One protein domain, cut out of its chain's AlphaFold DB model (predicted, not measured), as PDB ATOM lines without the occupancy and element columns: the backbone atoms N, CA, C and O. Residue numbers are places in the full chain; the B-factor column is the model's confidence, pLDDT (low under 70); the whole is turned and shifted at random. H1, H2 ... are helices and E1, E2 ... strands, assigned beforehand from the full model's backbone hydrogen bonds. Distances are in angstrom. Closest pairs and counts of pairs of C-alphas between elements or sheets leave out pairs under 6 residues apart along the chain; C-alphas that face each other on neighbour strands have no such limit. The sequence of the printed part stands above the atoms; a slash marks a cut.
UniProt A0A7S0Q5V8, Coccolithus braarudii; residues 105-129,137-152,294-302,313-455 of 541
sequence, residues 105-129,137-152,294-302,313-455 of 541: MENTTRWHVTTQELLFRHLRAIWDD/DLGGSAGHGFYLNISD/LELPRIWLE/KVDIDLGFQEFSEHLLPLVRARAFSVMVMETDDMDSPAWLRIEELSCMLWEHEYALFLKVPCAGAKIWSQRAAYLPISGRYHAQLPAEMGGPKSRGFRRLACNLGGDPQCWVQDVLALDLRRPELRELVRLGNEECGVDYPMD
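What this domain is: This is residues 105 to 129, 137 to 152, 294 to 302 and 313 to 455 of the 541 residues of a protein of Coccolithus braarudii (UniProt A0A7S0Q5V8). A strongly twisted sheet of four strands forms the middle of three layers, with H1 and H7 covering one face and H4 the other, where H5 sits beside the strands. H3 lies side by side with H4, H2 packs on H3 at the far end, and H6 only grazes the sheet. The printed part has 193 residues, with seven named helices and four named strands in the order H1 H2 H3 E1 H4 E2 E3 H5 H6 E4 H7; the sheet runs E1 E4 E2 E3, all antiparallel, and the class is mixed. It is compact, with a radius of gyration of the C-alphas of 15.9 A and spans of 44 by 39 by 36 A.

Where its parts are: H1, residues 105 to 126, begins at C-alpha 105 (80.398, 194.234, 89.874) and is 32.7 A long. H2 is residues 296 to 302, H3 320 to 332, E1 336 to 342 and H4 351 to 362. E2, residues 366 to 373, is 22.1 A long; E3 is 384 to 388, H5 391 to 396, H6 407 to 416 and E4 426 to 431. H7, residues 437 to 448, is 17.5 A long and ends at C-alpha 448 (98.821, 186.044, 77.279).

How they stand to each other: E1 and E4 have N 341 and O 427 at 2.8 A, E4 and E2 N 428 and O 369 at 2.8 A, and the hairpin E2 and E3 N 370 and O 387 at 2.8 A, each within hydrogen-bond range. E1, H4, E2 and E3, H5 H6, E4 are split strand-helix-strand units, each with another strand between its two same-way strands; both crossovers are right-handed. H7 runs along the strands at a height over the sheet of 8.3 A; the C-alphas of Ala 385 and Gly 444, the closest of E3 and H7, are 4.3 A apart. On the same face, H1 touches H7 with residues 122 to 126 alone, at a steep tilt of 49 degrees, opposite ways, closest at the C-alphas of His 122 and Leu 440, 5.7 A. On the opposite face, H4 lies over E4 and E2, and touches H3 at a shallow tilt of 20 degrees, closest at the C-alphas of Phe 320 and Arg 353, 6.6 A. H2 touches H3, closest at the C-alphas of Leu 296 and His 326, 5.9 A. Every O i to N i+4 pair is within hydrogen-bond range in H2 and H6, against 16 of 18 in H1, 7 of 9 in H3, 6 of 8 in H4, 7 of 8 in H7 and 0 of 2 in H5, which has 2 of 3 O i to N i+3 pairs.

The domain as a whole: The C-alphas of Glu 302 and Gly 376, the two farthest apart, are 46.2 A apart. Cuts leave gaps of 20.0 A from C-alpha 129 to 137, 20.1 A from 152 to 294 and 18.3 A from 302 to 313. Of the links printed whole, none is long. Mean pLDDT of the printed part is 77.2, with residues 395 to 425 among those under 70.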
ATOM      1  N   MET A 105      81.005 195.571  89.810       31.88
ATOM      2  CA  MET A 105      80.398 194.234  89.874       31.88
ATOM      3  C   MET A 105      79.630 193.804  88.597       31.88
ATOM      4  O   MET A 105      79.273 192.641  88.470       31.88
ATOM      5  N   GLU A 106      79.360 194.685  87.622       36.78
ATOM      6  CA  GLU A 106      78.702 194.372  86.316       36.78
ATOM      7  C   GLU A 106      79.559 193.489  85.382       36.78
ATOM      8  O   GLU A 106      79.283 193.254  84.208       36.78
ATOM      9  N   ASN A 107      80.645 193.002  85.941       46.06
ATOM     10  CA  ASN A 107      81.938 193.090  85.329       46.06
ATOM     11  C   ASN A 107      82.663 191.832  85.800       46.06
ATOM     12  O   ASN A 107      82.809 190.927  84.984       46.06
ATOM     13  N   THR A 108      82.935 191.682  87.109       44.59
ATOM     14  CA  THR A 108      83.433 190.438  87.758       44.59
ATOM     15  C   THR A 108      82.696 189.150  87.356       44.59
ATOM     16  O   THR A 108      83.316 188.100  87.263       44.59
ATOM     17  N   THR A 109      81.406 189.195  87.020       49.38
ATOM     18  CA  THR A 109      80.692 187.989  86.548       49.38
ATOM     19  C   THR A 109      81.013 187.626  85.097       49.38
ATOM     20  O   THR A 109      81.127 186.450  84.767       49.38
ATOM     21  N   ARG A 110      81.215 188.616  84.212       59.78
ATOM     22  CA  ARG A 110      81.681 188.335  82.839       59.78
ATOM     23  C   ARG A 110      83.089 187.734  82.850       59.78
ATOM     24  O   ARG A 110      83.419 186.971  81.947       59.78
ATOM     25  N   TRP A 111      83.878 188.067  83.874       61.41
ATOM     26  CA  TRP A 111      85.224 187.544  84.103       61.41
ATOM     27  C   TRP A 111      85.261 186.063  84.357       61.41
ATOM     28  O   TRP A 111      85.831 185.352  83.539       61.41
ATOM     29  N   HIS A 112      84.625 185.626  85.445       72.25
ATOM     30  CA  HIS A 112      84.546 184.217  85.814       72.25
ATOM     31  C   HIS A 112      84.119 183.357  84.623       72.25
ATOM     32  O   HIS A 112      84.875 182.503  84.162       72.25
ATOM     33  N   VAL A 113      82.967 183.698  84.031       74.19
ATOM     34  CA  VAL A 113      82.421 182.990  82.869       74.19
ATOM     35  C   VAL A 113      83.428 182.941  81.721       74.19
ATOM     36  O   VAL A 113      83.676 181.860  81.201       74.19
ATOM     37  N   THR A 114      84.064 184.058  81.335       76.50
ATOM     38  CA  THR A 114      84.977 183.999  80.181       76.50
ATOM     39  C   THR A 114      86.305 183.300  80.491       76.50
ATOM     40  O   THR A 114      86.810 182.573  79.637       76.50
ATOM     41  N   THR A 115      86.900 183.475  81.678       80.88
ATOM     42  CA  THR A 115      88.153 182.769  82.012       80.88
ATOM     43  C   THR A 115      87.929 181.264  82.142       80.88
ATOM     44  O   THR A 115      88.839 180.490  81.841       80.88
ATOM     45  N   GLN A 116      86.716 180.840  82.512       86.81
ATOM     46  CA  GLN A 116      86.333 179.436  82.563       86.81
ATOM     47  C   GLN A 116      85.933 178.856  81.199       86.81
ATOM     48  O   GLN A 116      86.399 177.774  80.845       86.81
ATOM     49  N   GLU A 117      85.181 179.590  80.370       85.56
ATOM     50  CA  GLU A 117      84.972 179.236  78.955       85.56
ATOM     51  C   GLU A 117      86.310 179.060  78.226       85.56
ATOM     52  O   GLU A 117      86.471 178.131  77.433       85.56
ATOM     53  N   LEU A 118      87.290 179.921  78.524       87.38
ATOM     54  CA  LEU A 118      88.638 179.806  77.984       87.38
ATOM     55  C   LEU A 118      89.372 178.566  78.498       87.38
ATOM     56  O   LEU A 118      89.959 177.849  77.691       87.38
ATOM     57  N   LEU A 119      89.323 178.279  79.803       92.81
ATOM     58  CA  LEU A 119      89.884 177.042  80.350       92.81
ATOM     59  C   LEU A 119      89.293 175.821  79.633       92.81
ATOM     60  O   LEU A 119      90.040 174.961  79.172       92.81
ATOM     61  N   PHE A 120      87.973 175.762  79.459       94.00
ATOM     62  CA  PHE A 120      87.327 174.646  78.770       94.00
ATOM     63  C   PHE A 120      87.676 174.601  77.276       94.00
ATOM     64  O   PHE A 120      87.834 173.510  76.730       94.00
ATOM     65  N   ARG A 121      87.889 175.752  76.619       91.69
ATOM     66  CA  ARG A 121      88.417 175.824  75.246       91.69
ATOM     67  C   ARG A 121      89.843 175.279  75.147       91.69
ATOM     68  O   ARG A 121      90.118 174.512  74.229       91.69
ATOM     69  N   HIS A 122      90.736 175.647  76.068       94.38
ATOM     70  CA  HIS A 122      92.100 175.115  76.110       94.38
ATOM     71  C   HIS A 122      92.100 173.610  76.372       94.38
ATOM     72  O   HIS A 122      92.774 172.875  75.658       94.38
ATOM     73  N   LEU A 123      91.303 173.144  77.340       96.44
ATOM     74  CA  LEU A 123      91.124 171.719  77.607       96.44
ATOM     75  C   LEU A 123      90.653 170.994  76.346       96.44
ATOM     76  O   LEU A 123      91.282 170.030  75.935       96.44
ATOM     77  N   ARG A 124      89.626 171.505  75.661       94.50
ATOM     78  CA  ARG A 124      89.115 170.924  74.413       94.50
ATOM     79  C   ARG A 124      90.137 170.919  73.269       94.50
ATOM     80  O   ARG A 124      90.101 170.030  72.430       94.50
ATOM     81  N   ALA A 125      91.072 171.866  73.238       95.06
ATOM     82  CA  ALA A 125      92.155 171.868  72.253       95.06
ATOM     83  C   ALA A 125      93.193 170.748  72.480       95.06
ATOM     84  O   ALA A 125      93.903 170.394  71.541       95.06
ATOM     85  N   ILE A 126      93.276 170.190  73.697       96.06
ATOM     86  CA  ILE A 126      94.241 169.142  74.089       96.06
ATOM     87  C   ILE A 126      93.586 167.780  74.379       96.06
ATOM     88  O   ILE A 126      94.268 166.817  74.729       96.06
ATOM     89  N   TRP A 127      92.259 167.702  74.281       96.00
ATOM     90  CA  TRP A 127      91.449 166.553  74.671       96.00
ATOM     91  C   TRP A 127      90.508 166.152  73.544       96.00
ATOM     92  O   TRP A 127      89.735 166.969  73.061       96.00
ATOM     93  N   ASP A 128      90.494 164.863  73.207       90.88
ATOM     94  CA  ASP A 128      89.624 164.347  72.149       90.88
ATOM     95  C   ASP A 128      88.127 164.527  72.477       90.88
ATOM     96  O   ASP A 128      87.655 164.157  73.561       90.88
ATOM     97  N   ASP A 129      87.374 165.057  71.509       88.75
ATOM     98  CA  ASP A 129      85.909 165.212  71.546       88.75
ATOM     99  C   ASP A 129      85.159 163.865  71.397       88.75
ATOM    100  O   ASP A 129      83.942 163.804  71.580       88.75
ATOM    101  N   ASP A 137      80.890 169.667  89.714       94.88
ATOM    102  CA  ASP A 137      80.843 171.103  89.989       94.88
ATOM    103  C   ASP A 137      80.277 171.313  91.398       94.88
ATOM    104  O   ASP A 137      79.094 171.067  91.634       94.88
ATOM    105  N   LEU A 138      81.124 171.652  92.370       92.19
ATOM    106  CA  LEU A 138      80.722 171.871  93.761       92.19
ATOM    107  C   LEU A 138      80.553 173.368  94.001       92.19
ATOM    108  O   LEU A 138      81.493 174.105  93.746       92.19
ATOM    109  N   GLY A 139      79.392 173.789  94.509       86.75
ATOM    110  CA  GLY A 139      79.021 175.207  94.540       86.75
ATOM    111  C   GLY A 139      78.530 175.695  93.178       86.75
ATOM    112  O   GLY A 139      78.750 176.844  92.814       86.75
ATOM    113  N   GLY A 140      77.864 174.825  92.410       80.75
ATOM    114  CA  GLY A 140      77.641 175.015  90.973       80.75
ATOM    115  C   GLY A 140      76.827 176.245  90.548       80.75
ATOM    116  O   GLY A 140      76.655 176.449  89.352       80.75
ATOM    117  N   SER A 141      76.321 177.073  91.467       76.12
ATOM    118  CA  SER A 141      75.661 178.355  91.156       76.12
ATOM    119  C   SER A 141      76.418 179.587  91.664       76.12
ATOM    120  O   SER A 141      75.813 180.656  91.796       76.12
ATOM    121  N   ALA A 142      77.712 179.447  91.959       59.00
ATOM    122  CA  ALA A 142      78.571 180.532  92.406       59.00
ATOM    123  C   ALA A 142      78.609 181.727  91.433       59.00
ATOM    124  O   ALA A 142      78.327 181.618  90.237       59.00
ATOM    125  N   GLY A 143      78.923 182.906  91.977       53.91
ATOM    126  CA  GLY A 143      79.014 184.146  91.207       53.91
ATOM    127  C   GLY A 143      77.668 184.744  90.767       53.91
ATOM    128  O   GLY A 143      77.434 184.936  89.573       53.91
ATOM    129  N   HIS A 144      76.799 185.141  91.711       51.69
ATOM    130  CA  HIS A 144      75.567 185.874  91.377       51.69
ATOM    131  C   HIS A 144      75.835 187.263  90.776       51.69
ATOM    132  O   HIS A 144      76.099 188.241  91.481       51.69
ATOM    133  N   GLY A 145      75.711 187.365  89.454       46.94
ATOM    134  CA  GLY A 145      75.928 188.578  88.681       46.94
ATOM    135  C   GLY A 145      74.695 189.138  87.990       46.94
ATOM    136  O   GLY A 145      73.663 188.497  87.833       46.94
ATOM    137  N   PHE A 146      74.827 190.361  87.478       46.69
ATOM    138  CA  PHE A 146      73.720 191.074  86.822       46.69
ATOM    139  C   PHE A 146      73.324 190.527  85.439       46.69
ATOM    140  O   PHE A 146      72.358 191.022  84.858       46.69
ATOM    141  N   TYR A 147      74.077 189.568  84.887       48.47
ATOM    142  CA  TYR A 147      73.965 189.119  83.495       48.47
ATOM    143  C   TYR A 147      74.155 187.608  83.352       48.47
ATOM    144  O   TYR A 147      75.120 187.173  82.734       48.47
ATOM    145  N   LEU A 148      73.165 186.853  83.840       54.97
ATOM    146  CA  LEU A 148      73.076 185.390  83.771       54.97
ATOM    147  C   LEU A 148      74.063 184.693  84.708       54.97
ATOM    148  O   LEU A 148      75.259 184.633  84.442       54.97
ATOM    149  N   ASN A 149      73.530 184.073  85.757       62.66
ATOM    150  CA  ASN A 149      74.288 183.104  86.537       62.66
ATOM    151  C   ASN A 149      74.364 181.829  85.696       62.66
ATOM    152  O   ASN A 149      73.345 181.158  85.505       62.66
ATOM    153  N   ILE A 150      75.525 181.558  85.104       74.75
ATOM    154  CA  ILE A 150      75.788 180.359  84.306       74.75
ATOM    155  C   ILE A 150      76.832 179.547  85.064       74.75
ATOM    156  O   ILE A 150      77.963 179.988  85.216       74.75
ATOM    157  N   SER A 151      76.409 178.372  85.519       84.50
ATOM    158  CA  SER A 151      77.248 177.359  86.155       84.50
ATOM    159  C   SER A 151      78.391 176.898  85.258       84.50
ATOM    160  O   SER A 151      78.210 176.737  84.047       84.50
ATOM    161  N   ASP A 152      79.519 176.561  85.871       89.88
ATOM    162  CA  ASP A 152      80.624 175.878  85.210       89.88
ATOM    163  C   ASP A 152      80.173 174.545  84.594       89.88
ATOM    164  O   ASP A 152      80.514 174.257  83.448       89.88
ATOM    165  N   LEU A 294      76.870 165.767 102.559       88.19
ATOM    166  CA  LEU A 294      77.303 164.769 101.593       88.19
ATOM    167  C   LEU A 294      78.826 164.652 101.634       88.19
ATOM    168  O   LEU A 294      79.543 165.647 101.715       88.19
ATOM    169  N   GLU A 295      79.341 163.435 101.526       89.44
ATOM    170  CA  GLU A 295      80.780 163.219 101.408       89.44
ATOM    171  C   GLU A 295      81.163 163.232  99.931       89.44
ATOM    172  O   GLU A 295      80.590 162.485  99.139       89.44
ATOM    173  N   LEU A 296      82.161 164.031  99.551       89.94
ATOM    174  CA  LEU A 296      82.647 164.070  98.168       89.94
ATOM    175  C   LEU A 296      83.056 162.673  97.626       89.94
ATOM    176  O   LEU A 296      82.640 162.340  96.514       89.94
ATOM    177  N   PRO A 297      83.743 161.798  98.397       92.94
ATOM    178  CA  PRO A 297      84.003 160.416  97.980       92.94
ATOM    179  C   PRO A 297      82.727 159.600  97.750       92.94
ATOM    180  O   PRO A 297      82.677 158.784  96.834       92.94
ATOM    181  N   ARG A 298      81.674 159.841  98.540       91.75
ATOM    182  CA  ARG A 298      80.384 159.161  98.394       91.75
ATOM    183  C   ARG A 298      79.637 159.630  97.147       91.75
ATOM    184  O   ARG A 298      79.111 158.789  96.428       91.75
ATOM    185  N   ILE A 299      79.635 160.931  96.842       91.25
ATOM    186  CA  ILE A 299      79.077 161.456  95.581       91.25
ATOM    187  C   ILE A 299      79.785 160.795  94.391       91.25
ATOM    188  O   ILE A 299      79.129 160.267  93.494       91.25
ATOM    189  N   TRP A 300      81.119 160.762  94.414       94.44
ATOM    190  CA  TRP A 300      81.933 160.139  93.372       94.44
ATOM    191  C   TRP A 300      81.641 158.635  93.196       94.44
ATOM    192  O   TRP A 300      81.426 158.171  92.074       94.44
ATOM    193  N   LEU A 301      81.563 157.871  94.288       95.12
ATOM    194  CA  LEU A 301      81.295 156.431  94.233       95.12
ATOM    195  C   LEU A 301      79.836 156.102  93.872       95.12
ATOM    196  O   LEU A 301      79.605 155.280  92.991       95.12
ATOM    197  N   GLU A 302      78.851 156.739  94.509       93.75
ATOM    198  CA  GLU A 302      77.429 156.396  94.346       93.75
ATOM    199  C   GLU A 302      76.779 157.053  93.118       93.75
ATOM    200  O   GLU A 302      75.950 156.427  92.464       93.75
ATOM    201  N   LYS A 313      85.413 170.998  89.629       94.56
ATOM    202  CA  LYS A 313      85.306 172.385  90.103       94.56
ATOM    203  C   LYS A 313      84.895 172.376  91.576       94.56
ATOM    204  O   LYS A 313      84.006 171.626  91.982       94.56
ATOM    205  N   VAL A 314      85.590 173.176  92.373       91.00
ATOM    206  CA  VAL A 314      85.381 173.374  93.802       91.00
ATOM    207  C   VAL A 314      85.143 174.854  94.047       91.00
ATOM    208  O   VAL A 314      86.038 175.670  93.840       91.00
ATOM    209  N   ASP A 315      83.961 175.174  94.540       83.31
ATOM    210  CA  ASP A 315      83.571 176.495  95.002       83.31
ATOM    211  C   ASP A 315      82.844 176.326  96.347       83.31
ATOM    212  O   ASP A 315      81.639 176.074  96.421       83.31
ATOM    213  N   ILE A 316      83.624 176.253  97.433       65.94
ATOM    214  CA  ILE A 316      83.082 176.015  98.775       65.94
ATOM    215  C   ILE A 316      83.935 176.697  99.848       65.94
ATOM    216  O   ILE A 316      85.120 176.392  99.996       65.94
ATOM    217  N   ASP A 317      83.279 177.498 100.690       66.56
ATOM    218  CA  ASP A 317      83.801 178.093 101.929       66.56
ATOM    219  C   ASP A 317      84.063 177.059 103.054       66.56
ATOM    220  O   ASP A 317      83.579 177.198 104.180       66.56
ATOM    221  N   LEU A 318      84.807 175.982 102.778       67.56
ATOM    222  CA  LEU A 318      85.244 175.038 103.815       67.56
ATOM    223  C   LEU A 318      86.539 175.498 104.490       67.56
ATOM    224  O   LEU A 318      87.444 176.046 103.856       67.56
ATOM    225  N   GLY A 319      86.685 175.187 105.782       70.31
ATOM    226  CA  GLY A 319      87.988 175.258 106.431       70.31
ATOM    227  C   GLY A 319      88.948 174.244 105.804       70.31
ATOM    228  O   GLY A 319      88.548 173.132 105.463       70.31
ATOM    229  N   PHE A 320      90.235 174.584 105.681       73.19
ATOM    230  CA  PHE A 320      91.210 173.720 104.995       73.19
ATOM    231  C   PHE A 320      91.279 172.285 105.546       73.19
ATOM    232  O   PHE A 320      91.489 171.347 104.780       73.19
ATOM    233  N   GLN A 321      91.072 172.080 106.853       79.44
ATOM    234  CA  GLN A 321      91.009 170.730 107.421       79.44
ATOM    235  C   GLN A 321      89.819 169.936 106.862       79.44
ATOM    236  O   GLN A 321      89.993 168.814 106.406       79.44
ATOM    237  N   GLU A 322      88.618 170.511 106.865       78.50
ATOM    238  CA  GLU A 322      87.410 169.851 106.351       78.50
ATOM    239  C   GLU A 322      87.554 169.606 104.846       78.50
ATOM    240  O   GLU A 322      87.287 168.513 104.346       78.50
ATOM    241  N   PHE A 323      88.068 170.607 104.132       78.06
ATOM    242  CA  PHE A 323      88.357 170.519 102.712       78.06
ATOM    243  C   PHE A 323      89.339 169.383 102.380       78.06
ATOM    244  O   PHE A 323      89.035 168.529 101.546       78.06
ATOM    245  N   SER A 324      90.491 169.325 103.056       83.38
ATOM    246  CA  SER A 324      91.488 168.269 102.847       83.38
ATOM    247  C   SER A 324      90.970 166.891 103.266       83.38
ATOM    248  O   SER A 324      91.159 165.938 102.516       83.38
ATOM    249  N   GLU A 325      90.232 166.763 104.372       87.12
ATOM    250  CA  GLU A 325      89.605 165.498 104.787       87.12
ATOM    251  C   GLU A 325      88.640 164.928 103.727       87.12
ATOM    252  O   GLU A 325      88.555 163.708 103.569       87.12
ATOM    253  N   HIS A 326      87.940 165.784 102.972       87.25
ATOM    254  CA  HIS A 326      87.013 165.364 101.913       87.25
ATOM    255  C   HIS A 326      87.646 165.238 100.520       87.25
ATOM    256  O   HIS A 326      87.203 164.394  99.738       87.25
ATOM    257  N   LEU A 327      88.681 166.023 100.210       90.00
ATOM    258  CA  LEU A 327      89.395 165.961  98.933       90.00
ATOM    259  C   LEU A 327      90.452 164.841  98.901       90.00
ATOM    260  O   LEU A 327      90.600 164.163  97.883       90.00
ATOM    261  N   LEU A 328      91.181 164.618  99.998       91.75
ATOM    262  CA  LEU A 328      92.315 163.688 100.056       91.75
ATOM    263  C   LEU A 328      91.980 162.251  99.608       91.75
ATOM    264  O   LEU A 328      92.817 161.659  98.926       91.75
ATOM    265  N   PRO A 329      90.793 161.670  99.889       94.50
ATOM    266  CA  PRO A 329      90.442 160.358  99.348       94.50
ATOM    267  C   PRO A 329      90.356 160.337  97.814       94.50
ATOM    268  O   PRO A 329      90.806 159.367  97.209       94.50
ATOM    269  N   LEU A 330      89.851 161.403  97.172       96.00
ATOM    270  CA  LEU A 330      89.837 161.522  95.706       96.00
ATOM    271  C   LEU A 330      91.256 161.689  95.152       96.00
ATOM    272  O   LEU A 330      91.595 161.061  94.153       96.00
ATOM    273  N   VAL A 331      92.093 162.499  95.806       95.94
ATOM    274  CA  VAL A 331      93.492 162.720  95.399       95.94
ATOM    275  C   VAL A 331      94.302 161.421  95.494       95.94
ATOM    276  O   VAL A 331      94.957 161.034  94.527       95.94
ATOM    277  N   ARG A 332      94.192 160.690  96.612       95.62
ATOM    278  CA  ARG A 332      94.826 159.373  96.815       95.62
ATOM    279  C   ARG A 332      94.343 158.332  95.813       95.62
ATOM    280  O   ARG A 332      95.152 157.586  95.271       95.62
ATOM    281  N   ALA A 333      93.039 158.310  95.536       96.69
ATOM    282  CA  ALA A 333      92.452 157.458  94.507       96.69
ATOM    283  C   ALA A 333      92.738 157.945  93.072       96.69
ATOM    284  O   ALA A 333      92.324 157.286  92.119       96.69
ATOM    285  N   ARG A 334      93.450 159.073  92.910       96.50
ATOM    286  CA  ARG A 334      93.823 159.684  91.624       96.50
ATOM    287  C   ARG A 334      92.604 159.994  90.747       96.50
ATOM    288  O   ARG A 334      92.678 159.935  89.523       96.50
ATOM    289  N   ALA A 335      91.485 160.315  91.396       97.44
ATOM    290  CA  ALA A 335      90.141 160.293  90.832       97.44
ATOM    291  C   ALA A 335      89.840 161.412  89.827       97.44
ATOM    292  O   ALA A 335      88.796 161.354  89.184       97.44
ATOM    293  N   PHE A 336      90.700 162.427  89.694       98.19
ATOM    294  CA  PHE A 336      90.511 163.533  88.752       98.19
ATOM    295  C   PHE A 336      91.783 163.866  87.965       98.19
ATOM    296  O   PHE A 336      92.893 163.599  88.429       98.19
ATOM    297  N   SER A 337      91.627 164.464  86.778       98.06
ATOM    298  CA  SER A 337      92.748 164.982  85.972       98.06
ATOM    299  C   SER A 337      92.977 166.483  86.129       98.06
ATOM    300  O   SER A 337      94.124 166.914  86.205       98.06
ATOM    301  N   VAL A 338      91.903 167.269  86.213       98.06
ATOM    302  CA  VAL A 338      91.954 168.708  86.486       98.06
ATOM    303  C   VAL A 338      91.056 168.999  87.677       98.06
ATOM    304  O   VAL A 338      89.901 168.579  87.694       98.06
ATOM    305  N   MET A 339      91.563 169.729  88.663       96.94
ATOM    306  CA  MET A 339      90.730 170.382  89.669       96.94
ATOM    307  C   MET A 339      90.868 171.891  89.522       96.94
ATOM    308  O   MET A 339      91.969 172.389  89.300       96.94
ATOM    309  N   VAL A 340      89.759 172.607  89.648       94.56
ATOM    310  CA  VAL A 340      89.699 174.069  89.662       94.56
ATOM    311  C   VAL A 340      89.086 174.475  90.993       94.56
ATOM    312  O   VAL A 340      88.037 173.952  91.351       94.56
ATOM    313  N   MET A 341      89.730 175.366  91.733       90.75
ATOM    314  CA  MET A 341      89.282 175.814  93.048       90.75
ATOM    315  C   MET A 341      89.096 177.323  93.034       90.75
ATOM    316  O   MET A 341      90.081 178.028  92.821       90.75
ATOM    317  N   GLU A 342      87.868 177.786  93.276       84.19
ATOM    318  CA  GLU A 342      87.566 179.210  93.455       84.19
ATOM    319  C   GLU A 342      88.379 179.740  94.642       84.19
ATOM    320  O   GLU A 342      88.450 179.116  95.704       84.19
ATOM    321  N   THR A 343      88.998 180.902  94.469       76.00
ATOM    322  CA  THR A 343      89.640 181.652  95.549       76.00
ATOM    323  C   THR A 343      89.065 183.063  95.574       76.00
ATOM    324  O   THR A 343      89.773 184.034  95.315       76.00
ATOM    325  N   ASP A 344      87.764 183.132  95.876       63.34
ATOM    326  CA  ASP A 344      86.900 184.326  95.924       63.34
ATOM    327  C   ASP A 344      87.579 185.541  96.595       63.34
ATOM    328  O   ASP A 344      87.511 186.681  96.123       63.34
ATOM    329  N   ASP A 345      88.322 185.276  97.676       62.16
ATOM    330  CA  ASP A 345      89.300 186.194  98.254       62.16
ATOM    331  C   ASP A 345      90.623 185.462  98.536       62.16
ATOM    332  O   ASP A 345      90.647 184.298  98.951       62.16
ATOM    333  N   MET A 346      91.748 186.162  98.393       57.41
ATOM    334  CA  MET A 346      93.051 185.679  98.868       57.41
ATOM    335  C   MET A 346      93.215 185.837 100.388       57.41
ATOM    336  O   MET A 346      94.171 185.329 100.962       57.41
ATOM    337  N   ASP A 347      92.281 186.499 101.067       57.31
ATOM    338  CA  ASP A 347      92.164 186.418 102.525       57.31
ATOM    339  C   ASP A 347      91.272 185.223 102.975       57.31
ATOM    340  O   ASP A 347      91.018 185.056 104.171       57.31
ATOM    341  N   SER A 348      90.822 184.353 102.050       63.00
ATOM    342  CA  SER A 348      90.031 183.148 102.366       63.00
ATOM    343  C   SER A 348      90.823 182.088 103.159       63.00
ATOM    344  O   SER A 348      92.034 181.927 102.963       63.00
ATOM    345  N   PRO A 349      90.161 181.280 104.016       64.12
ATOM    346  CA  PRO A 349      90.819 180.204 104.765       64.12
ATOM    347  C   PRO A 349      91.527 179.163 103.886       64.12
ATOM    348  O   PRO A 349      92.526 178.591 104.322       64.12
ATOM    349  N   ALA A 350      91.033 178.925 102.667       64.19
ATOM    350  CA  ALA A 350      91.674 178.046 101.693       64.19
ATOM    351  C   ALA A 350      92.975 178.663 101.152       64.19
ATOM    352  O   ALA A 350      94.014 178.001 101.165       64.19
ATOM    353  N   TRP A 351      92.960 179.947 100.765       70.50
ATOM    354  CA  TRP A 351      94.159 180.635 100.278       70.50
ATOM    355  C   TRP A 351      95.268 180.703 101.331       70.50
ATOM    356  O   TRP A 351      96.425 180.408 101.036       70.50
ATOM    357  N   LEU A 352      94.928 180.998 102.590       69.56
ATOM    358  CA  LEU A 352      95.887 181.010 103.708       69.56
ATOM    359  C   LEU A 352      96.589 179.654 103.936       69.56
ATOM    360  O   LEU A 352      97.537 179.567 104.716       69.56
ATOM    361  N   ARG A 353      96.115 178.589 103.277       77.81
ATOM    362  CA  ARG A 353      96.594 177.207 103.373       77.81
ATOM    363  C   ARG A 353      96.979 176.636 101.999       77.81
ATOM    364  O   ARG A 353      97.228 175.438 101.889       77.81
ATOM    365  N   ILE A 354      97.115 177.488 100.971       78.75
ATOM    366  CA  ILE A 354      97.531 177.116  99.603       78.75
ATOM    367  C   ILE A 354      98.857 176.344  99.577       78.75
ATOM    368  O   ILE A 354      99.068 175.463  98.750       78.75
ATOM    369  N   GLU A 355      99.733 176.640 100.532       79.50
ATOM    370  CA  GLU A 355     101.007 175.961 100.737       79.50
ATOM    371  C   GLU A 355     100.832 174.494 101.165       79.50
ATOM    372  O   GLU A 355     101.478 173.602 100.621       79.50
ATOM    373  N   GLU A 356      99.926 174.229 102.110       83.44
ATOM    374  CA  GLU A 356      99.619 172.876 102.592       83.44
ATOM    375  C   GLU A 356      98.850 172.083 101.533       83.44
ATOM    376  O   GLU A 356      99.138 170.908 101.302       83.44
ATOM    377  N   LEU A 357      97.933 172.753 100.822       84.50
ATOM    378  CA  LEU A 357      97.268 172.211  99.642       84.50
ATOM    379  C   LEU A 357      98.288 171.802  98.569       84.50
ATOM    380  O   LEU A 357      98.180 170.713  98.003       84.50
ATOM    381  N   SER A 358      99.290 172.652  98.315       85.75
ATOM    382  CA  SER A 358     100.351 172.372  97.352       85.75
ATOM    383  C   SER A 358     101.182 171.160  97.750       85.75
ATOM    384  O   SER A 358     101.506 170.374  96.865       85.75
ATOM    385  N   CYS A 359     101.547 170.997  99.024       85.12
ATOM    386  CA  CYS A 359     102.302 169.823  99.468       85.12
ATOM    387  C   CYS A 359     101.470 168.538  99.327       85.12
ATOM    388  O   CYS A 359     101.907 167.605  98.658       85.12
ATOM    389  N   MET A 360     100.235 168.533  99.846       88.81
ATOM    390  CA  MET A 360      99.323 167.379  99.800       88.81
ATOM    391  C   MET A 360      99.050 166.885  98.368       88.81
ATOM    392  O   MET A 360      98.957 165.686  98.112       88.81
ATOM    393  N   LEU A 361      98.887 167.807  97.419       92.12
ATOM    394  CA  LEU A 361      98.668 167.472  96.011       92.12
ATOM    395  C   LEU A 361      99.965 167.025  95.317       92.12
ATOM    396  O   LEU A 361      99.935 166.084  94.521       92.12
ATOM    397  N   TRP A 362     101.101 167.640  95.648       89.56
ATOM    398  CA  TRP A 362     102.407 167.293  95.084       89.56
ATOM    399  C   TRP A 362     102.841 165.863  95.432       89.56
ATOM    400  O   TRP A 362     103.263 165.121  94.544       89.56
ATOM    401  N   GLU A 363     102.628 165.433  96.680       90.12
ATOM    402  CA  GLU A 363     102.837 164.048  97.150       90.12
ATOM    403  C   GLU A 363     102.025 163.000  96.363       90.12
ATOM    404  O   GLU A 363     102.344 161.809  96.359       90.12
ATOM    405  N   HIS A 364     100.975 163.432  95.663       93.81
ATOM    406  CA  HIS A 364     100.095 162.588  94.860       93.81
ATOM    407  C   HIS A 364     100.213 162.846  93.346       93.81
ATOM    408  O   HIS A 364      99.333 162.458  92.573       93.81
ATOM    409  N   GLU A 365     101.339 163.424  92.915       93.88
ATOM    410  CA  GLU A 365     101.669 163.726  91.516       93.88
ATOM    411  C   GLU A 365     100.694 164.728  90.863       93.88
ATOM    412  O   GLU A 365     100.329 164.585  89.696       93.88
ATOM    413  N   TYR A 366     100.281 165.766  91.598       94.75
ATOM    414  CA  TYR A 366      99.547 166.917  91.060       94.75
ATOM    415  C   TYR A 366     100.372 168.206  91.180       94.75
ATOM    416  O   TYR A 366     100.973 168.482  92.218       94.75
ATOM    417  N   ALA A 367     100.369 169.032  90.131       93.56
ATOM    418  CA  ALA A 367     100.979 170.361  90.140       93.56
ATOM    419  C   ALA A 367      99.925 171.465  90.255       93.56
ATOM    420  O   ALA A 367      98.877 171.380  89.618       93.56
ATOM    421  N   LEU A 368     100.218 172.510  91.033       93.06
ATOM    422  CA  LEU A 368      99.329 173.654  91.217       93.06
ATOM    423  C   LEU A 368      99.767 174.849  90.379       93.06
ATOM    424  O   LEU A 368     100.956 175.170  90.297       93.06
ATOM    425  N   PHE A 369      98.776 175.551  89.839       93.12
ATOM    426  CA  PHE A 369      98.926 176.770  89.059       93.12
ATOM    427  C   PHE A 369      97.890 177.806  89.500       93.12
ATOM    428  O   PHE A 369      96.754 177.455  89.809       93.12
ATOM    429  N   LEU A 370      98.242 179.087  89.472       88.44
ATOM    430  CA  LEU A 370      97.280 180.183  89.592       88.44
ATOM    431  C   LEU A 370      96.737 180.549  88.212       88.44
ATOM    432  O   LEU A 370      97.525 180.830  87.303       88.44
ATOM    433  N   LYS A 371      95.406 180.603  88.073       89.06
ATOM    434  CA  LYS A 371      94.733 181.203  86.911       89.06
ATOM    435  C   LYS A 371      94.853 182.722  87.034       89.06
ATOM    436  O   LYS A 371      94.111 183.354  87.786       89.06
ATOM    437  N   VAL A 372      95.807 183.307  86.314       80.44
ATOM    438  CA  VAL A 372      96.052 184.758  86.317       80.44
ATOM    439  C   VAL A 372      95.578 185.377  85.000       80.44
ATOM    440  O   VAL A 372      95.865 184.821  83.939       80.44
ATOM    441  N   PRO A 373      94.857 186.511  85.005       75.25
ATOM    442  CA  PRO A 373      94.481 187.185  83.765       75.25
ATOM    443  C   PRO A 373      95.716 187.782  83.066       75.25
ATOM    444  O   PRO A 373      96.701 188.134  83.714       75.25
ATOM    445  N   CYS A 374      95.671 187.908  81.738       78.00
ATOM    446  CA  CYS A 374      96.807 188.426  80.965       78.00
ATOM    447  C   CYS A 374      97.133 189.905  81.217       78.00
ATOM    448  O   CYS A 374      96.239 190.750  81.290       78.00
ATOM    449  N   ALA A 375      98.428 190.220  81.136       64.19
ATOM    450  CA  ALA A 375      98.986 191.569  81.188       64.19
ATOM    451  C   ALA A 375      98.463 192.533  80.118       64.19
ATOM    452  O   ALA A 375      98.266 192.166  78.956       64.19
ATOM    453  N   GLY A 376      98.307 193.807  80.502       53.16
ATOM    454  CA  GLY A 376      98.088 194.954  79.607       53.16
ATOM    455  C   GLY A 376      96.728 195.002  78.900       53.16
ATOM    456  O   GLY A 376      96.240 196.080  78.548       53.16
ATOM    457  N   ALA A 377      96.053 193.864  78.761       48.09
ATOM    458  CA  ALA A 377      94.609 193.873  78.763       48.09
ATOM    459  C   ALA A 377      94.167 194.492  80.098       48.09
ATOM    460  O   ALA A 377      94.754 194.238  81.144       48.09
ATOM    461  N   LYS A 378      93.169 195.373  80.035       52.06
ATOM    462  CA  LYS A 378      92.619 196.049  81.218       52.06
ATOM    463  C   LYS A 378      92.159 194.979  82.237       52.06
ATOM    464  O   LYS A 378      92.018 193.805  81.876       52.06
ATOM    465  N   ILE A 379      91.510 195.450  83.296       51.56
ATOM    466  CA  ILE A 379      90.352 194.793  83.937       51.56
ATOM    467  C   ILE A 379      89.208 194.431  82.931       51.56
ATOM    468  O   ILE A 379      88.102 194.251  83.407       51.56
ATOM    469  N   TRP A 380      89.483 194.409  81.590       54.62
ATOM    470  CA  TRP A 380      88.937 193.903  80.281       54.62
ATOM    471  C   TRP A 380      89.317 192.476  79.736       54.62
ATOM    472  O   TRP A 380      88.583 191.927  78.919       54.62
ATOM    473  N   SER A 381      90.490 191.909  80.078       57.94
ATOM    474  CA  SER A 381      91.028 190.593  79.628       57.94
ATOM    475  C   SER A 381      90.146 189.328  79.765       57.94
ATOM    476  O   SER A 381      90.240 188.564  80.719       57.94
ATOM    477  N   GLN A 382      89.484 188.939  78.681       68.62
ATOM    478  CA  GLN A 382      88.890 187.601  78.493       68.62
ATOM    479  C   GLN A 382      89.899 186.426  78.406       68.62
ATOM    480  O   GLN A 382      89.563 185.359  77.900       68.62
ATOM    481  N   ARG A 383      91.152 186.618  78.838       81.62
ATOM    482  CA  ARG A 383      92.255 185.661  78.679       81.62
ATOM    483  C   ARG A 383      93.025 185.441  79.979       81.62
ATOM    484  O   ARG A 383      93.245 186.410  80.715       81.62
ATOM    485  N   ALA A 384      93.475 184.204  80.195       84.19
ATOM    486  CA  ALA A 384      94.204 183.766  81.382       84.19
ATOM    487  C   ALA A 384      95.417 182.877  81.046       84.19
ATOM    488  O   ALA A 384      95.361 182.056  80.131       84.19
ATOM    489  N   ALA A 385      96.473 183.037  81.843       88.38
ATOM    490  CA  ALA A 385      97.687 182.229  81.877       88.38
ATOM    491  C   ALA A 385      97.767 181.443  83.193       88.38
ATOM    492  O   ALA A 385      97.001 181.686  84.132       88.38
ATOM    493  N   TYR A 386      98.718 180.512  83.263       91.25
ATOM    494  CA  TYR A 386      98.827 179.550  84.355       91.25
ATOM    495  C   TYR A 386     100.220 179.641  84.993       91.25
ATOM    496  O   TYR A 386     101.200 179.096  84.483       91.25
ATOM    497  N   LEU A 387     100.314 180.367  86.109       88.81
ATOM    498  CA  LEU A 387     101.561 180.578  86.856       88.81
ATOM    499  C   LEU A 387     101.783 179.401  87.825       88.81
ATOM    500  O   LEU A 387     100.960 179.243  88.727       88.81
ATOM    501  N   PRO A 388     102.843 178.578  87.697       90.88
ATOM    502  CA  PRO A 388     103.079 177.458  88.610       90.88
ATOM    503  C   PRO A 388     103.366 177.932  90.038       90.88
ATOM    504  O   PRO A 388     104.144 178.862  90.250       90.88
ATOM    505  N   ILE A 389     102.778 177.243  91.018       87.56
ATOM    506  CA  ILE A 389     102.954 177.519  92.453       87.56
ATOM    507  C   ILE A 389     103.343 176.292  93.293       87.56
ATOM    508  O   ILE A 389     103.610 176.428  94.485       87.56
ATOM    509  N   SER A 390     103.440 175.109  92.683       85.81
ATOM    510  CA  SER A 390     103.970 173.891  93.315       85.81
ATOM    511  C   SER A 390     105.392 173.551  92.849       85.81
ATOM    512  O   SER A 390     105.997 174.258  92.034       85.81
ATOM    513  N   GLY A 391     105.944 172.439  93.347       79.94
ATOM    514  CA  GLY A 391     107.269 171.965  92.943       79.94
ATOM    515  C   GLY A 391     108.362 172.996  93.249       79.94
ATOM    516  O   GLY A 391     108.278 173.751  94.219       79.94
ATOM    517  N   ARG A 392     109.368 173.092  92.374       78.62
ATOM    518  CA  ARG A 392     110.471 174.063  92.520       78.62
ATOM    519  C   ARG A 392     110.039 175.538  92.454       78.62
ATOM    520  O   ARG A 392     110.810 176.416  92.836       78.62
ATOM    521  N   TYR A 393     108.834 175.819  91.956       80.19
ATOM    522  CA  TYR A 393     108.290 177.176  91.850       80.19
ATOM    523  C   TYR A 393     107.681 177.669  93.154       80.19
ATOM    524  O   TYR A 393     107.687 178.870  93.406       80.19
ATOM    525  N   HIS A 394     107.288 176.748  94.036       72.88
ATOM    526  CA  HIS A 394     106.816 177.076  95.373       72.88
ATOM    527  C   HIS A 394     107.808 177.988  96.126       72.88
ATOM    528  O   HIS A 394     107.416 178.972  96.747       72.88
ATOM    529  N   ALA A 395     109.114 177.703  96.063       65.75
ATOM    530  CA  ALA A 395     110.143 178.486  96.762       65.75
ATOM    531  C   ALA A 395     110.373 179.898  96.182       65.75
ATOM    532  O   ALA A 395     111.032 180.721  96.815       65.75
ATOM    533  N   GLN A 396     109.856 180.180  94.981       67.25
ATOM    534  CA  GLN A 396     109.961 181.485  94.314       67.25
ATOM    535  C   GLN A 396     108.793 182.408  94.676       67.25
ATOM    536  O   GLN A 396     108.835 183.611  94.406       67.25
ATOM    537  N   LEU A 397     107.752 181.859  95.306       63.53
ATOM    538  CA  LEU A 397     106.640 182.634  95.823       63.53
ATOM    539  C   LEU A 397     107.087 183.445  97.045       63.53
ATOM    540  O   LEU A 397     107.829 182.935  97.889       63.53
ATOM    541  N   PRO A 398     106.642 184.705  97.195       58.41
ATOM    542  CA  PRO A 398     106.982 185.489  98.371       58.41
ATOM    543  C   PRO A 398     106.443 184.837  99.641       58.41
ATOM    544  O   PRO A 398     105.258 184.522  99.730       58.41
ATOM    545  N   ALA A 399     107.275 184.782 100.680       53.94
ATOM    546  CA  ALA A 399     106.890 184.304 102.011       53.94
ATOM    547  C   ALA A 399     105.716 185.084 102.660       53.94
ATOM    548  O   ALA A 399     105.219 184.691 103.711       53.94
ATOM    549  N   GLU A 400     105.269 186.192 102.057       50.38
ATOM    550  CA  GLU A 400     104.126 186.996 102.508       50.38
ATOM    551  C   GLU A 400     102.762 186.551 101.929       50.38
ATOM    552  O   GLU A 400     101.750 187.166 102.268       50.38
ATOM    553  N   MET A 401     102.695 185.503 101.087       49.22
ATOM    554  CA  MET A 401     101.450 185.040 100.433       49.22
ATOM    555  C   MET A 401     100.270 184.781 101.383       49.22
ATOM    556  O   MET A 401      99.135 185.067 101.009       49.22
ATOM    557  N   GLY A 402     100.532 184.236 102.576       42.94
ATOM    558  CA  GLY A 402      99.517 183.862 103.574       42.94
ATOM    559  C   GLY A 402      99.422 184.808 104.778       42.94
ATOM    560  O   GLY A 402      98.925 184.416 105.831       42.94
ATOM    561  N   GLY A 403      99.966 186.027 104.690       40.91
ATOM    562  CA  GLY A 403      99.914 187.002 105.787       40.91
ATOM    563  C   GLY A 403      98.820 188.062 105.596       40.91
ATOM    564  O   GLY A 403      98.497 188.386 104.460       40.91
ATOM    565  N   PRO A 404      98.361 188.762 106.656       45.03
ATOM    566  CA  PRO A 404      97.430 189.907 106.554       45.03
ATOM    567  C   PRO A 404      98.012 191.151 105.834       45.03
ATOM    568  O   PRO A 404      97.441 192.242 105.866       45.03
ATOM    569  N   LYS A 405      99.179 191.004 105.195       44.53
ATOM    570  CA  LYS A 405      99.775 191.936 104.228       44.53
ATOM    571  C   LYS A 405      99.636 191.440 102.776       44.53
ATOM    572  O   LYS A 405     100.222 192.054 101.887       44.53
ATOM    573  N   SER A 406      98.833 190.399 102.536       49.75
ATOM    574  CA  SER A 406      98.467 189.746 101.260       49.75
ATOM    575  C   SER A 406      98.270 190.700 100.074       49.75
ATOM    576  O   SER A 406      98.608 190.360  98.942       49.75
ATOM    577  N   ARG A 407      97.845 191.949 100.319       51.31
ATOM    578  CA  ARG A 407      97.861 193.072  99.355       51.31
ATOM    579  C   ARG A 407      99.178 193.214  98.572       51.31
ATOM    580  O   ARG A 407      99.149 193.676  97.432       51.31
ATOM    581  N   GLY A 408     100.316 192.857  99.171       49.62
ATOM    582  CA  GLY A 408     101.629 192.815  98.523       49.62
ATOM    583  C   GLY A 408     101.724 191.718  97.460       49.62
ATOM    584  O   GLY A 408     102.096 192.013  96.327       49.62
ATOM    585  N   PHE A 409     101.305 190.489  97.782       52.81
ATOM    586  CA  PHE A 409     101.240 189.394  96.809       52.81
ATOM    587  C   PHE A 409     100.152 189.610  95.759       52.81
ATOM    588  O   PHE A 409     100.403 189.350  94.587       52.81
ATOM    589  N   ARG A 410      98.997 190.178  96.141       52.81
ATOM    590  CA  ARG A 410      97.975 190.615  95.183       52.81
ATOM    591  C   ARG A 410      98.617 191.492  94.131       52.81
ATOM    592  O   ARG A 410      98.576 191.155  92.962       52.81
ATOM    593  N   ARG A 411      99.328 192.541  94.545       53.38
ATOM    594  CA  ARG A 411     100.107 193.353  93.610       53.38
ATOM    595  C   ARG A 411     101.181 192.555  92.878       53.38
ATOM    596  O   ARG A 411     101.367 192.836  91.712       53.38
ATOM    597  N   LEU A 412     101.876 191.586  93.477       55.31
ATOM    598  CA  LEU A 412     102.921 190.841  92.765       55.31
ATOM    599  C   LEU A 412     102.376 189.931  91.657       55.31
ATOM    600  O   LEU A 412     102.812 190.093  90.524       55.31
ATOM    601  N   ALA A 413     101.439 189.022  91.941       55.41
ATOM    602  CA  ALA A 413     100.846 188.153  90.917       55.41
ATOM    603  C   ALA A 413     100.220 188.990  89.790       55.41
ATOM    604  O   ALA A 413     100.412 188.715  88.608       55.41
ATOM    605  N   CYS A 414      99.575 190.092  90.169       57.19
ATOM    606  CA  CYS A 414      99.002 191.070  89.261       57.19
ATOM    607  C   CYS A 414     100.031 191.931  88.504       57.19
ATOM    608  O   CYS A 414      99.766 192.321  87.376       57.19
ATOM    609  N   ASN A 415     101.210 192.215  89.064       55.84
ATOM    610  CA  ASN A 415     102.292 192.938  88.384       55.84
ATOM    611  C   ASN A 415     103.080 192.014  87.441       55.84
ATOM    612  O   ASN A 415     103.486 192.457  86.371       55.84
ATOM    613  N   LEU A 416     103.270 190.741  87.813       55.88
ATOM    614  CA  LEU A 416     103.775 189.686  86.925       55.88
ATOM    615  C   LEU A 416     102.805 189.482  85.749       55.88
ATOM    616  O   LEU A 416     103.226 189.430  84.599       55.88
ATOM    617  N   GLY A 417     101.502 189.496  86.042       48.38
ATOM    618  CA  GLY A 417     100.407 189.595  85.077       48.38
ATOM    619  C   GLY A 417     100.047 191.024  84.646       48.38
ATOM    620  O   GLY A 417      98.917 191.236  84.234       48.38
ATOM    621  N   GLY A 418     100.951 192.009  84.753       48.38
ATOM    622  CA  GLY A 418     100.859 193.361  84.170       48.38
ATOM    623  C   GLY A 418      99.622 194.260  84.401       48.38
ATOM    624  O   GLY A 418      99.541 195.292  83.734       48.38
ATOM    625  N   ASP A 419      98.683 193.946  85.298       50.03
ATOM    626  CA  ASP A 419      97.582 194.835  85.723       50.03
ATOM    627  C   ASP A 419      97.482 194.844  87.259       50.03
ATOM    628  O   ASP A 419      97.005 193.862  87.821       50.03
ATOM    629  N   PRO A 420      97.831 195.942  87.964       50.88
ATOM    630  CA  PRO A 420      97.881 196.003  89.431       50.88
ATOM    631  C   PRO A 420      96.525 195.844  90.150       50.88
ATOM    632  O   PRO A 420      96.496 195.887  91.384       50.88
ATOM    633  N   GLN A 421      95.410 195.703  89.422       53.78
ATOM    634  CA  GLN A 421      94.069 195.450  89.965       53.78
ATOM    635  C   GLN A 421      93.508 194.065  89.624       53.78
ATOM    636  O   GLN A 421      92.315 193.833  89.842       53.78
ATOM    637  N   CYS A 422      94.334 193.136  89.136       55.00
ATOM    638  CA  CYS A 422      93.872 191.778  88.880       55.00
ATOM    639  C   CYS A 422      93.235 191.125  90.130       55.00
ATOM    640  O   CYS A 422      93.530 191.455  91.292       55.00
ATOM    641  N   TRP A 423      92.318 190.200  89.868       60.09
ATOM    642  CA  TRP A 423      91.756 189.294  90.859       60.09
ATOM    643  C   TRP A 423      92.213 187.900  90.437       60.09
ATOM    644  O   TRP A 423      91.914 187.471  89.322       60.09
ATOM    645  N   VAL A 424      93.010 187.241  91.280       60.12
ATOM    646  CA  VAL A 424      93.292 185.809  91.126       60.12
ATOM    647  C   VAL A 424      91.970 185.103  91.399       60.12
ATOM    648  O   VAL A 424      91.405 185.311  92.465       60.12
ATOM    649  N   GLN A 425      91.448 184.374  90.412       68.69
ATOM    650  CA  GLN A 425      90.113 183.769  90.509       68.69
ATOM    651  C   GLN A 425      90.180 182.323  90.988       68.69
ATOM    652  O   GLN A 425      89.401 181.928  91.846       68.69
ATOM    653  N   ASP A 426      91.137 181.548  90.465       86.69
ATOM    654  CA  ASP A 426      91.208 180.118  90.744       86.69
ATOM    655  C   ASP A 426      92.636 179.598  90.907       86.69
ATOM    656  O   ASP A 426      93.580 180.034  90.234       86.69
ATOM    657  N   VAL A 427      92.746 178.553  91.722       90.19
ATOM    658  CA  VAL A 427      93.869 177.614  91.745       90.19
ATOM    659  C   VAL A 427      93.495 176.399  90.895       90.19
ATOM    660  O   VAL A 427      92.475 175.756  91.132       90.19
ATOM    661  N   LEU A 428      94.333 176.043  89.923       94.81
ATOM    662  CA  LEU A 428      94.231 174.780  89.196       94.81
ATOM    663  C   LEU A 428      95.180 173.755  89.808       94.81
ATOM    664  O   LEU A 428      96.344 174.070  90.031       94.81
ATOM    665  N   ALA A 429      94.721 172.517  89.978       95.81
ATOM    666  CA  ALA A 429      95.583 171.356  90.166       95.81
ATOM    667  C   ALA A 429      95.515 170.455  88.925       95.81
ATOM    668  O   ALA A 429      94.430 170.042  88.514       95.81
ATOM    669  N   LEU A 430      96.671 170.152  88.334       97.12
ATOM    670  CA  LEU A 430      96.815 169.345  87.121       97.12
ATOM    671  C   LEU A 430      97.530 168.029  87.441       97.12
ATOM    672  O   LEU A 430      98.580 168.034  88.081       97.12
ATOM    673  N   ASP A 431      96.973 166.910  86.981       96.94
ATOM    674  CA  ASP A 431      97.565 165.574  87.109       96.94
ATOM    675  C   ASP A 431      98.868 165.467  86.288       96.94
ATOM    676  O   ASP A 431      98.843 165.451  85.056       96.94
ATOM    677  N   LEU A 432     100.020 165.347  86.957       92.88
ATOM    678  CA  LEU A 432     101.336 165.260  86.308       92.88
ATOM    679  C   LEU A 432     101.513 163.984  85.473       92.88
ATOM    680  O   LEU A 432     102.392 163.931  84.607       92.88
ATOM    681  N   ARG A 433     100.670 162.967  85.691       93.00
ATOM    682  CA  ARG A 433     100.654 161.713  84.920       93.00
ATOM    683  C   ARG A 433      99.945 161.866  83.570       93.00
ATOM    684  O   ARG A 433      99.973 160.938  82.766       93.00
ATOM    685  N   ARG A 434      99.331 163.028  83.315       94.12
ATOM    686  CA  ARG A 434      98.706 163.434  82.050       94.12
ATOM    687  C   ARG A 434      99.615 164.451  81.345       94.12
ATOM    688  O   ARG A 434      99.419 165.655  81.526       94.12
ATOM    689  N   PRO A 435     100.646 164.025  80.586       90.31
ATOM    690  CA  PRO A 435     101.580 164.953  79.943       90.31
ATOM    691  C   PRO A 435     100.886 165.919  78.969       90.31
ATOM    692  O   PRO A 435     101.399 167.014  78.744       90.31
ATOM    693  N   GLU A 436      99.702 165.571  78.453       92.94
ATOM    694  CA  GLU A 436      98.855 166.467  77.665       92.94
ATOM    695  C   GLU A 436      98.432 167.734  78.437       92.94
ATOM    696  O   GLU A 436      98.288 168.792  77.836       92.94
ATOM    697  N   LEU A 437      98.324 167.695  79.773       95.25
ATOM    698  CA  LEU A 437      97.977 168.873  80.583       95.25
ATOM    699  C   LEU A 437      99.099 169.922  80.651       95.25
ATOM    700  O   LEU A 437      98.835 171.064  81.022       95.25
ATOM    701  N   ARG A 438     100.329 169.594  80.235       92.75
ATOM    702  CA  ARG A 438     101.377 170.604  80.019       92.75
ATOM    703  C   ARG A 438     100.989 171.576  78.898       92.75
ATOM    704  O   ARG A 438     101.330 172.755  78.953       92.75
ATOM    705  N   GLU A 439     100.255 171.095  77.899       94.12
ATOM    706  CA  GLU A 439      99.854 171.879  76.731       94.12
ATOM    707  C   GLU A 439      98.779 172.923  77.076       94.12
ATOM    708  O   GLU A 439      98.804 174.027  76.539       94.12
ATOM    709  N   LEU A 440      97.911 172.643  78.058       95.19
ATOM    710  CA  LEU A 440      97.006 173.639  78.655       95.19
ATOM    711  C   LEU A 440      97.785 174.859  79.177       95.19
ATOM    712  O   LEU A 440      97.402 176.001  78.913       95.19
ATOM    713  N   VAL A 441      98.890 174.613  79.893       94.44
ATOM    714  CA  VAL A 441      99.758 175.669  80.434       94.44
ATOM    715  C   VAL A 441     100.377 176.477  79.290       94.44
ATOM    716  O   VAL A 441     100.318 177.707  79.320       94.44
ATOM    717  N   ARG A 442     100.889 175.803  78.245       94.44
ATOM    718  CA  ARG A 442     101.444 176.454  77.045       94.44
ATOM    719  C   ARG A 442     100.426 177.377  76.373       94.44
ATOM    720  O   ARG A 442     100.740 178.540  76.138       94.44
ATOM    721  N   LEU A 443      99.216 176.882  76.103       94.75
ATOM    722  CA  LEU A 443      98.165 177.627  75.402       94.75
ATOM    723  C   LEU A 443      97.791 178.925  76.133       94.75
ATOM    724  O   LEU A 443      97.807 179.991  75.521       94.75
ATOM    725  N   GLY A 444      97.529 178.869  77.444       92.19
ATOM    726  CA  GLY A 444      97.199 180.073  78.218       92.19
ATOM    727  C   GLY A 444      98.354 181.075  78.305       92.19
ATOM    728  O   GLY A 444      98.146 182.285  78.201       92.19
ATOM    729  N   ASN A 445      99.584 180.580  78.445       91.12
ATOM    730  CA  ASN A 445     100.775 181.424  78.506       91.12
ATOM    731  C   ASN A 445     101.019 182.149  77.168       91.12
ATOM    732  O   ASN A 445     101.193 183.371  77.153       91.12
ATOM    733  N   GLU A 446     100.919 181.437  76.042       92.06
ATOM    734  CA  GLU A 446     101.026 182.015  74.697       92.06
ATOM    735  C   GLU A 446      99.897 183.002  74.385       92.06
ATOM    736  O   GLU A 446     100.170 184.093  73.880       92.06
ATOM    737  N   GLU A 447      98.645 182.688  74.740       89.38
ATOM    738  CA  GLU A 447      97.528 183.626  74.578       89.38
ATOM    739  C   GLU A 447      97.728 184.918  75.374       89.38
ATOM    740  O   GLU A 447      97.258 185.974  74.944       89.38
ATOM    741  N   CYS A 448      98.442 184.868  76.501       84.81
ATOM    742  CA  CYS A 448      98.821 186.044  77.279       84.81
ATOM    743  C   CYS A 448     100.121 186.727  76.834       84.81
ATOM    744  O   CYS A 448     100.368 187.852  77.273       84.81
ATOM    745  N   GLY A 449     100.939 186.096  75.989       86.19
ATOM    746  CA  GLY A 449     102.285 186.579  75.667       86.19
ATOM    747  C   GLY A 449     103.241 186.559  76.868       86.19
ATOM    748  O   GLY A 449     104.116 187.417  76.963       86.19
ATOM    749  N   VAL A 450     103.051 185.614  77.796       84.44
ATOM    750  CA  VAL A 450     103.921 185.390  78.962       84.44
ATOM    751  C   VAL A 450     104.636 184.050  78.826       84.44
ATOM    752  O   VAL A 450     104.105 183.118  78.234       84.44
ATOM    753  N   ASP A 451     105.825 183.936  79.410       85.81
ATOM    754  CA  ASP A 451     106.609 182.696  79.438       85.81
ATOM    755  C   ASP A 451     106.694 182.178  80.881       85.81
ATOM    756  O   ASP A 451     107.748 182.211  81.520       85.81
ATOM    757  N   TYR A 452     105.544 181.799  81.459       87.44
ATOM    758  CA  TYR A 452     105.568 181.150  82.770       87.44
ATOM    759  C   TYR A 452     106.100 179.719  82.636       87.44
ATOM    760  O   TYR A 452     105.733 179.013  81.690       87.44
ATOM    761  N   PRO A 453     106.930 179.250  83.583       85.38
ATOM    762  CA  PRO A 453     107.607 177.977  83.408       85.38
ATOM    763  C   PRO A 453     106.657 176.774  83.390       85.38
ATOM    764  O   PRO A 453     105.716 176.682  84.174       85.38
ATOM    765  N   MET A 454     106.950 175.811  82.516       84.44
ATOM    766  CA  MET A 454     106.131 174.605  82.318       84.44
ATOM    767  C   MET A 454     106.791 173.320  82.839       84.44
ATOM    768  O   MET A 454     106.160 172.268  82.883       84.44
ATOM    769  N   ASP A 455     108.066 173.375  83.217       82.12
ATOM    770  CA  ASP A 455     108.864 172.242  83.689       82.12
ATOM    771  C   ASP A 455     108.739 172.051  85.212       82.12
ATOM    772  O   ASP A 455     109.726 171.912  85.936       82.12
TER     773      ASP A 455